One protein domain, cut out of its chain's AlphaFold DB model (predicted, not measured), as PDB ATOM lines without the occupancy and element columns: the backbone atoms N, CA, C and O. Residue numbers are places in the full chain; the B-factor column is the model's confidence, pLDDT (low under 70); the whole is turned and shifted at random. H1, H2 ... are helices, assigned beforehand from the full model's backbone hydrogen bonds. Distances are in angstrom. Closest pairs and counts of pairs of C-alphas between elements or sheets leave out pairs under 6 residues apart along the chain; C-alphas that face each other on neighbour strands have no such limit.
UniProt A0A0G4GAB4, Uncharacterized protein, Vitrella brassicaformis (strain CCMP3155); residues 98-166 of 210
ATOM      1  N   ASP A  98      19.540 -45.994 -19.854       91.25
ATOM      2  CA  ASP A  98      18.425 -45.038 -19.880       91.25
ATOM      3  C   ASP A  98      18.654 -43.784 -19.019       91.25
ATOM      4  O   ASP A  98      17.965 -42.784 -19.214       91.25
ATOM      5  N   ARG A  99      19.602 -43.810 -18.069       89.81
ATOM      6  CA  ARG A  99      19.958 -42.687 -17.177       89.81
ATOM      7  C   ARG A  99      21.378 -42.169 -17.374       89.81
ATOM      8  O   ARG A  99      21.819 -41.281 -16.639       89.81
ATOM      9  N   ALA A 100      22.112 -42.696 -18.349       90.56
ATOM     10  CA  ALA A 100      23.491 -42.291 -18.589       90.56
ATOM     11  C   ALA A 100      23.609 -40.802 -18.980       90.56
ATOM     12  O   ALA A 100      24.598 -40.151 -18.627       90.56
ATOM     13  N   ASP A 101      22.594 -40.238 -19.644       90.50
ATOM     14  CA  ASP A 101      22.557 -38.830 -20.060       90.50
ATOM     15  C   ASP A 101      22.507 -37.837 -18.885       90.50
ATOM     16  O   ASP A 101      23.116 -36.767 -18.964       90.50
ATOM     17  N   LEU A 102      21.826 -38.200 -17.793       87.12
ATOM     18  CA  LEU A 102      21.573 -37.340 -16.632       87.12
ATOM     19  C   LEU A 102      22.856 -36.981 -15.879       87.12
ATOM     20  O   LEU A 102      23.087 -35.820 -15.554       87.12
ATOM     21  N   SER A 103      23.691 -37.980 -15.591       84.75
ATOM     22  CA  SER A 103      24.857 -37.806 -14.714       84.75
ATOM     23  C   SER A 103      26.166 -38.187 -15.399       84.75
ATOM     24  O   SER A 103      27.123 -37.409 -15.408       84.75
ATOM     25  N   TRP A 104      26.219 -39.363 -16.028       91.38
ATOM     26  CA  TRP A 104      27.480 -39.925 -16.504       91.38
ATOM     27  C   TRP A 104      28.072 -39.142 -17.677       91.38
ATOM     28  O   TRP A 104      29.231 -38.728 -17.609       91.38
ATOM     29  N   MET A 105      27.282 -38.860 -18.716       91.38
ATOM     30  CA  MET A 105      27.761 -38.183 -19.931       91.38
ATOM     31  C   MET A 105      28.162 -36.720 -19.709       91.38
ATOM     32  O   MET A 105      28.906 -36.138 -20.499       91.38
ATOM     33  N   ASN A 106      27.677 -36.111 -18.627       90.81
ATOM     34  CA  ASN A 106      28.050 -34.760 -18.218       90.81
ATOM     35  C   ASN A 106      29.173 -34.723 -17.179       90.81
ATOM     36  O   ASN A 106      29.675 -33.645 -16.865       90.81
ATOM     37  N   SER A 107      29.611 -35.882 -16.684       93.50
ATOM     38  CA  SER A 107      30.655 -35.962 -15.670       93.50
ATOM     39  C   SER A 107      32.034 -35.589 -16.221       93.50
ATOM     40  O   SER A 107      32.394 -35.901 -17.361       93.50
ATOM     41  N   LEU A 108      32.859 -34.979 -15.365       95.19
ATOM     42  CA  LEU A 108      34.257 -34.686 -15.687       95.19
ATOM     43  C   LEU A 108      35.031 -35.969 -16.014       95.19
ATOM     44  O   LEU A 108      35.794 -36.002 -16.974       95.19
ATOM     45  N   ARG A 109      34.792 -37.047 -15.256       94.69
ATOM     46  CA  ARG A 109      35.447 -38.345 -15.464       94.69
ATOM     47  C   ARG A 109      35.187 -38.890 -16.867       94.69
ATOM     48  O   ARG A 109      36.123 -39.349 -17.519       94.69
ATOM     49  N   PHE A 110      33.945 -38.823 -17.339       95.50
ATOM     50  CA  PHE A 110      33.593 -39.249 -18.690       95.50
ATOM     51  C   PHE A 110      34.254 -38.369 -19.756       95.50
ATOM     52  O   PHE A 110      34.888 -38.892 -20.672       95.50
ATOM     53  N   ARG A 111      34.177 -37.040 -19.616       94.88
ATOM     54  CA  ARG A 111      34.759 -36.080 -20.572       94.88
ATOM     55  C   ARG A 111      36.283 -36.207 -20.679       94.88
ATOM     56  O   ARG A 111      36.825 -36.221 -21.776       94.88
ATOM     57  N   MET A 112      36.970 -36.379 -19.551       95.94
ATOM     58  CA  MET A 112      38.423 -36.583 -19.524       95.94
ATOM     59  C   MET A 112      38.813 -37.924 -20.143       95.94
ATOM     60  O   MET A 112      39.725 -37.983 -20.963       95.94
ATOM     61  N   ARG A 113      38.102 -39.006 -19.800       95.88
ATOM     62  CA  ARG A 113      38.383 -40.335 -20.356       95.88
ATOM     63  C   ARG A 113      38.145 -40.380 -21.864       95.88
ATOM     64  O   ARG A 113      38.936 -40.975 -22.584       95.88
ATOM     65  N   THR A 114      37.072 -39.757 -22.344       96.31
ATOM     66  CA  THR A 114      36.760 -39.695 -23.780       96.31
ATOM     67  C   THR A 114      37.773 -38.856 -24.548       96.31
ATOM     68  O   THR A 114      38.180 -39.279 -25.626       96.31
ATOM     69  N   ALA A 115      38.229 -37.727 -23.999       94.81
ATOM     70  CA  ALA A 115      39.308 -36.937 -24.594       94.81
ATOM     71  C   ALA A 115      40.645 -37.696 -24.612       94.81
ATOM     72  O   ALA A 115      41.370 -37.624 -25.596       94.81
ATOM     73  N   TYR A 116      40.948 -38.457 -23.554       95.62
ATOM     74  CA  TYR A 116      42.167 -39.261 -23.470       95.62
ATOM     75  C   TYR A 116      42.186 -40.411 -24.485       95.62
ATOM     76  O   TYR A 116      43.192 -40.629 -25.141       95.62
ATOM     77  N   ILE A 117      41.071 -41.134 -24.639       96.75
ATOM     78  CA  ILE A 117      40.981 -42.259 -25.586       96.75
ATOM     79  C   ILE A 117      40.987 -41.766 -27.043       96.75
ATOM     80  O   ILE A 117      41.508 -42.447 -27.922       96.75
ATOM     81  N   ASN A 118      40.400 -40.597 -27.312       94.81
ATOM     82  CA  ASN A 118      40.314 -40.028 -28.656       94.81
ATOM     83  C   ASN A 118      41.400 -38.970 -28.870       94.81
ATOM     84  O   ASN A 118      41.116 -37.773 -28.946       94.81
ATOM     85  N   GLU A 119      42.645 -39.425 -28.980       93.12
ATOM     86  CA  GLU A 119      43.792 -38.543 -29.182       93.12
ATOM     87  C   GLU A 119      43.646 -37.687 -30.452       93.12
ATOM     88  O   GLU A 119      43.222 -38.154 -31.512       93.12
ATOM     89  N   GLY A 120      43.971 -36.396 -30.339       88.62
ATOM     90  CA  GLY A 120      43.939 -35.447 -31.458       88.62
ATOM     91  C   GLY A 120      42.544 -35.074 -31.974       88.62
ATOM     92  O   GLY A 120      42.441 -34.240 -32.874       88.62
ATOM     93  N   ARG A 121      41.472 -35.637 -31.409       91.00
ATOM     94  CA  ARG A 121      40.086 -35.377 -31.819       91.00
ATOM     95  C   ARG A 121      39.316 -34.619 -30.746       91.00
ATOM     96  O   ARG A 121      39.668 -34.617 -29.569       91.00
ATOM     97  N   ARG A 122      38.209 -33.996 -31.157       93.25
ATOM     98  CA  ARG A 122      37.253 -33.353 -30.250       93.25
ATOM     99  C   ARG A 122      35.983 -34.210 -30.128       93.25
ATOM    100  O   ARG A 122      35.122 -34.136 -31.002       93.25
ATOM    101  N   PRO A 123      35.800 -34.982 -29.038       95.38
ATOM    102  CA  PRO A 123      34.672 -35.912 -28.906       95.38
ATOM    103  C   PRO A 123      33.337 -35.232 -28.557       95.38
ATOM    104  O   PRO A 123      32.325 -35.908 -28.423       95.38
ATOM    105  N   ALA A 124      33.303 -33.906 -28.385       94.00
ATOM    106  CA  ALA A 124      32.121 -33.189 -27.900       94.00
ATOM    107  C   ALA A 124      30.870 -33.396 -28.774       94.00
ATOM    108  O   ALA A 124      29.777 -33.532 -28.232       94.00
ATOM    109  N   TYR A 125      31.034 -33.428 -30.100       95.56
ATOM    110  CA  TYR A 125      29.935 -33.670 -31.038       95.56
ATOM    111  C   TYR A 125      29.372 -35.093 -30.901       95.56
ATOM    112  O   TYR A 125      28.171 -35.270 -30.717       95.56
ATOM    113  N   GLU A 126      30.248 -36.100 -30.889       94.94
ATOM    114  CA  GLU A 126      29.856 -37.505 -30.723       94.94
ATOM    115  C   GLU A 126      29.188 -37.764 -29.367       94.94
ATOM    116  O   GLU A 126      28.225 -38.523 -29.284       94.94
ATOM    117  N   ILE A 127      29.637 -37.092 -28.302       95.56
ATOM    118  CA  ILE A 127      28.994 -37.173 -26.983       95.56
ATOM    119  C   ILE A 127      27.535 -36.707 -27.055       95.56
ATOM    120  O   ILE A 127      26.664 -37.365 -26.486       95.56
ATOM    121  N   GLU A 128      27.243 -35.603 -27.748       95.06
ATOM    122  CA  GLU A 128      25.856 -35.143 -27.898       95.06
ATOM    123  C   GLU A 128      25.033 -36.068 -28.786       95.06
ATOM    124  O   GLU A 128      23.867 -36.309 -28.477       95.06
ATOM    125  N   LYS A 129      25.621 -36.632 -29.846       95.19
ATOM    126  CA  LYS A 129      24.946 -37.614 -30.702       95.19
ATOM    127  C   LYS A 129      24.531 -38.856 -29.910       95.19
ATOM    128  O   LYS A 129      23.351 -39.187 -29.862       95.19
ATOM    129  N   VAL A 130      25.474 -39.456 -29.184       95.00
ATOM    130  CA  VAL A 130      25.214 -40.617 -28.318       95.00
ATOM    131  C   VAL A 130      24.177 -40.288 -27.242       95.00
ATOM    132  O   VAL A 130      23.376 -41.141 -26.873       95.00
ATOM    133  N   ARG A 131      24.134 -39.044 -26.747       94.31
ATOM    134  CA  ARG A 131      23.110 -38.615 -25.786       94.31
ATOM    135  C   ARG A 131      21.714 -38.652 -26.407       94.31
ATOM    136  O   ARG A 131      20.776 -39.119 -25.760       94.31
ATOM    137  N   GLY A 132      21.587 -38.169 -27.640       95.25
ATOM    138  CA  GLY A 132      20.353 -38.256 -28.412       95.25
ATOM    139  C   GLY A 132      19.933 -39.705 -28.637       95.25
ATOM    140  O   GLY A 132      18.778 -40.047 -28.378       95.25
ATOM    141  N   ASP A 133      20.875 -40.560 -29.036       94.94
ATOM    142  CA  ASP A 133      20.631 -41.989 -29.258       94.94
ATOM    143  C   ASP A 133      20.163 -42.680 -27.975       94.94
ATOM    144  O   ASP A 133      19.214 -43.458 -28.003       94.94
ATOM    145  N   ILE A 134      20.755 -42.347 -26.823       95.19
ATOM    146  CA  ILE A 134      20.365 -42.940 -25.543       95.19
ATOM    147  C   ILE A 134      18.916 -42.602 -25.179       95.19
ATOM    148  O   ILE A 134      18.149 -43.479 -24.780       95.19
ATOM    149  N   ARG A 135      18.524 -41.335 -25.340       95.06
ATOM    150  CA  ARG A 135      17.152 -40.885 -25.065       95.06
ATOM    151  C   ARG A 135      16.143 -41.506 -26.025       95.06
ATOM    152  O   ARG A 135      15.048 -41.861 -25.596       95.06
ATOM    153  N   TYR A 136      16.518 -41.661 -27.290       95.69
ATOM    154  CA  TYR A 136      15.660 -42.275 -28.295       95.69
ATOM    155  C   TYR A 136      15.517 -43.787 -28.057       95.69
ATOM    156  O   TYR A 136      14.417 -44.270 -27.811       95.69
ATOM    157  N   MET A 137      16.631 -44.524 -28.033       94.88
ATOM    158  CA  MET A 137      16.644 -45.990 -27.998       94.88
ATOM    159  C   MET A 137      16.288 -46.583 -26.629       94.88
ATOM    160  O   MET A 137      15.573 -47.578 -26.574       94.88
ATOM    161  N   TYR A 138      16.789 -46.012 -25.525       94.31
ATOM    162  CA  TYR A 138      16.624 -46.610 -24.189       94.31
ATOM    163  C   TYR A 138      15.514 -45.968 -23.358       94.31
ATOM    164  O   TYR A 138      14.993 -46.619 -22.456       94.31
ATOM    165  N   ARG A 139      15.146 -44.709 -23.634       92.88
ATOM    166  CA  ARG A 139      14.064 -44.011 -22.915       92.88
ATOM    167  C   ARG A 139      12.774 -43.883 -23.738       92.88
ATOM    168  O   ARG A 139      11.736 -43.588 -23.158       92.88
ATOM    169  N   GLY A 140      12.819 -44.117 -25.053       93.62
ATOM    170  CA  GLY A 140      11.648 -44.019 -25.932       93.62
ATOM    171  C   GLY A 140      11.184 -42.582 -26.181       93.62
ATOM    172  O   GLY A 140       9.995 -42.342 -26.366       93.62
ATOM    173  N   ILE A 141      12.095 -41.603 -26.125       94.88
ATOM    174  CA  ILE A 141      11.779 -40.203 -26.425       94.88
ATOM    175  C   ILE A 141      12.008 -39.948 -27.917       94.88
ATOM    176  O   ILE A 141      13.150 -39.752 -28.336       94.88
ATOM    177  N   ASP A 142      10.926 -39.863 -28.695       95.44
ATOM    178  CA  ASP A 142      10.982 -39.592 -30.142       95.44
ATOM    179  C   ASP A 142      11.671 -38.257 -30.472       95.44
ATOM    180  O   ASP A 142      12.447 -38.146 -31.420       95.44
ATOM    181  N   HIS A 143      11.428 -37.237 -29.646       95.06
ATOM    182  CA  HIS A 143      12.004 -35.898 -29.778       95.06
ATOM    183  C   HIS A 143      13.109 -35.703 -28.737       95.06
ATOM    184  O   HIS A 143      12.943 -35.025 -27.725       95.06
ATOM    185  N   ASN A 144      14.242 -36.353 -28.971       93.50
ATOM    186  CA  ASN A 144      15.351 -36.455 -28.023       93.50
ATOM    187  C   ASN A 144      16.127 -35.149 -27.755       93.50
ATOM    188  O   ASN A 144      16.852 -35.086 -26.757       93.50
ATOM    189  N   TYR A 145      15.969 -34.124 -28.602       95.44
ATOM    190  CA  TYR A 145      16.619 -32.820 -28.452       95.44
ATOM    191  C   TYR A 145      15.632 -31.659 -28.346       95.44
ATOM    192  O   TYR A 145      14.763 -31.466 -29.203       95.44
ATOM    193  N   THR A 146      15.876 -30.801 -27.361       95.88
ATOM    194  CA  THR A 146      15.320 -29.446 -27.289       95.88
ATOM    195  C   THR A 146      15.992 -28.510 -28.297       95.88
ATOM    196  O   THR A 146      17.042 -28.821 -28.864       95.88
ATOM    197  N   LEU A 147      15.418 -27.324 -28.514       96.94
ATOM    198  CA  LEU A 147      15.996 -26.334 -29.427       96.94
ATOM    199  C   LEU A 147      17.423 -25.925 -29.011       96.94
ATOM    200  O   LEU A 147      18.309 -25.862 -29.859       96.94
ATOM    201  N   ASN A 148      17.662 -25.727 -27.712       97.06
ATOM    202  CA  ASN A 148      18.985 -25.383 -27.181       97.06
ATOM    203  C   ASN A 148      20.008 -26.498 -27.424       97.06
ATOM    204  O   ASN A 148      21.139 -26.223 -27.813       97.06
ATOM    205  N   GLU A 149      19.609 -27.758 -27.253       95.12
ATOM    206  CA  GLU A 149      20.494 -28.899 -27.506       95.12
ATOM    207  C   GLU A 149      20.772 -29.084 -29.004       95.12
ATOM    208  O   GLU A 149      21.891 -29.426 -29.377       95.12
ATOM    209  N   LYS A 150      19.804 -28.783 -29.883       96.12
ATOM    210  CA  LYS A 150      20.041 -28.740 -31.336       96.12
ATOM    211  C   LYS A 150      21.027 -27.632 -31.713       96.12
ATOM    212  O   LYS A 150      21.909 -27.872 -32.535       96.12
ATOM    213  N   TYR A 151      20.914 -26.446 -31.112       97.38
ATOM    214  CA  TYR A 151      21.885 -25.368 -31.315       97.38
ATOM    215  C   TYR A 151      23.286 -25.765 -30.848       97.38
ATOM    216  O   TYR A 151      24.245 -25.552 -31.584       97.38
ATOM    217  N   ASP A 152      23.414 -26.382 -29.674       96.62
ATOM    218  CA  ASP A 152      24.700 -26.857 -29.155       96.62
ATOM    219  C   ASP A 152      25.306 -27.970 -30.034       96.62
ATOM    220  O   ASP A 152      26.499 -27.948 -30.344       96.62
ATOM    221  N   LEU A 153      24.482 -28.896 -30.536       96.62
ATOM    222  CA  LEU A 153      24.899 -29.920 -31.497       96.62
ATOM    223  C   LEU A 153      25.456 -29.293 -32.788       96.62
ATOM    224  O   LEU A 153      26.537 -29.672 -33.245       96.62
ATOM    225  N   LEU A 154      24.747 -28.313 -33.358       97.19
ATOM    226  CA  LEU A 154      25.177 -27.590 -34.560       97.19
ATOM    227  C   LEU A 154      26.419 -26.729 -34.305       97.19
ATOM    228  O   LEU A 154      27.301 -26.652 -35.161       97.19
ATOM    229  N   PHE A 155      26.528 -26.118 -33.127       97.81
ATOM    230  CA  PHE A 155      27.702 -25.353 -32.719       97.81
ATOM    231  C   PHE A 155      28.950 -26.244 -32.661       97.81
ATOM    232  O   PHE A 155      29.979 -25.908 -33.248       97.81
ATOM    233  N   LYS A 156      28.839 -27.427 -32.048       97.12
ATOM    234  CA  LYS A 156      29.921 -28.424 -31.985       97.12
ATOM    235  C   LYS A 156      30.290 -28.966 -33.367       97.12
ATOM    236  O   LYS A 156      31.473 -29.147 -33.651       97.12
ATOM    237  N   LEU A 157      29.304 -29.178 -34.242       96.81
ATOM    238  CA  LEU A 157      29.540 -29.568 -35.635       96.81
ATOM    239  C   LEU A 157      30.314 -28.480 -36.399       96.81
ATOM    240  O   LEU A 157      31.285 -28.779 -37.093       96.81
ATOM    241  N   ARG A 158      29.926 -27.211 -36.224       96.94
ATOM    242  CA  ARG A 158      30.624 -26.058 -36.808       96.94
ATOM    243  C   ARG A 158      32.064 -25.956 -36.310       96.94
ATOM    244  O   ARG A 158      32.952 -25.676 -37.109       96.94
ATOM    245  N   GLU A 159      32.312 -26.157 -35.017       96.44
ATOM    246  CA  GLU A 159      33.675 -26.139 -34.476       96.44
ATOM    247  C   GLU A 159      34.548 -27.242 -35.082       96.44
ATOM    248  O   GLU A 159      35.679 -26.958 -35.465       96.44
ATOM    249  N   ASN A 160      34.024 -28.463 -35.231       95.12
ATOM    250  CA  ASN A 160      34.754 -29.546 -35.897       95.12
ATOM    251  C   ASN A 160      35.099 -29.178 -37.346       95.12
ATOM    252  O   ASN A 160      36.257 -29.288 -37.739       95.12
ATOM    253  N   TYR A 161      34.136 -28.635 -38.096       95.94
ATOM    254  CA  TYR A 161      34.375 -28.147 -39.456       95.94
ATOM    255  C   TYR A 161      35.465 -27.063 -39.514       95.94
ATOM    256  O   TYR A 161      36.345 -27.109 -40.369       95.94
ATOM    257  N   LEU A 162      35.441 -26.087 -38.599       95.88
ATOM    258  CA  LEU A 162      36.455 -25.030 -38.552       95.88
ATOM    259  C   LEU A 162      37.845 -25.565 -38.201       95.88
ATOM    260  O   LEU A 162      38.826 -25.091 -38.767       95.88
ATOM    261  N   ILE A 163      37.924 -26.537 -37.291       93.94
ATOM    262  CA  ILE A 163      39.179 -27.184 -36.896       93.94
ATOM    263  C   ILE A 163      39.794 -27.956 -38.067       93.94
ATOM    264  O   ILE A 163      41.010 -27.923 -38.240       93.94
ATOM    265  N   GLU A 164      38.970 -28.638 -38.859       92.75
ATOM    266  CA  GLU A 164      39.421 -29.362 -40.048       92.75
ATOM    267  C   GLU A 164      39.807 -28.410 -41.186       92.75
ATOM    268  O   GLU A 164      40.804 -28.632 -41.868       92.75
ATOM    269  N   ARG A 165      39.048 -27.323 -41.376       96.06
ATOM    270  CA  ARG A 165      39.279 -26.348 -42.450       96.06
ATOM    271  C   ARG A 165      40.481 -25.437 -42.202       96.06
ATOM    272  O   ARG A 165      41.158 -25.059 -43.156       96.06
ATOM    273  N   HIS A 166      40.714 -25.036 -40.954       93.12
ATOM    274  CA  HIS A 166      41.770 -24.100 -40.571       93.12
ATOM    275  C   HIS A 166      42.728 -24.775 -39.580       93.12
ATOM    276  O   HIS A 166      42.469 -24.764 -38.370       93.12
TER     277      HIS A 166
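This is residues 98 to 166 of the 210 residues of an uncharacterized protein of Vitrella brassicaformis (strain CCMP3155) (UniProt A0A0G4GAB4). Two helices, H2 and H3, make a splayed helical hairpin, meeting through residues 124 to 129 of H2 and 153 to 160 of H3 and spreading toward the link that joins them. The shorter H1, with the unnamed stretch 98 to 107 before it, lies on the side of H2 away from H3, near H2 without touching it. The printed part has 69 residues with three named helices in the order H1, H2, H3 and no named strand, and its class is all helix. It is only just compact, close to loose, with a radius of gyration of the C-alphas of 12.8 A and spans of 38 by 26 by 16 A.

After residues 98 to 107, H1 covers residues 108 to 117, beginning at C-alpha 108 (34.257, -34.686, -15.687) and measuring 14.2 A. H2 covers residues 124 to 137 and measures 20.1 A from C-alpha 124 (32.121, -33.189, -27.900). H3, the longest helix, covers residues 147 to 165 and measures 26.7 A, ending at C-alpha 165 (39.279, -26.348, -42.450).

H1 and H2 are near each other, with 6 pairs of C-alphas within 10 A and the closest at 8.3 A. H2 and H3 touch, and their closest C-alphas, those of Tyr 125 and Lys 156, are 5.3 A apart. They run opposite ways at a steep tilt of 38 degrees. H1 and H3 are apart. In H1, H2 and H3 every O i to N i+4 pair is within hydrogen-bond range.

The two C-alphas farthest apart, those of Gly 140 and His 166, are 39.0 A from each other. The printed part has no cut. The links H1 to H2, of 6 residues, and H2 to H3, of 9 residues, are short. The mean pLDDT of the printed part is 94.4, and no printed residue is under 70.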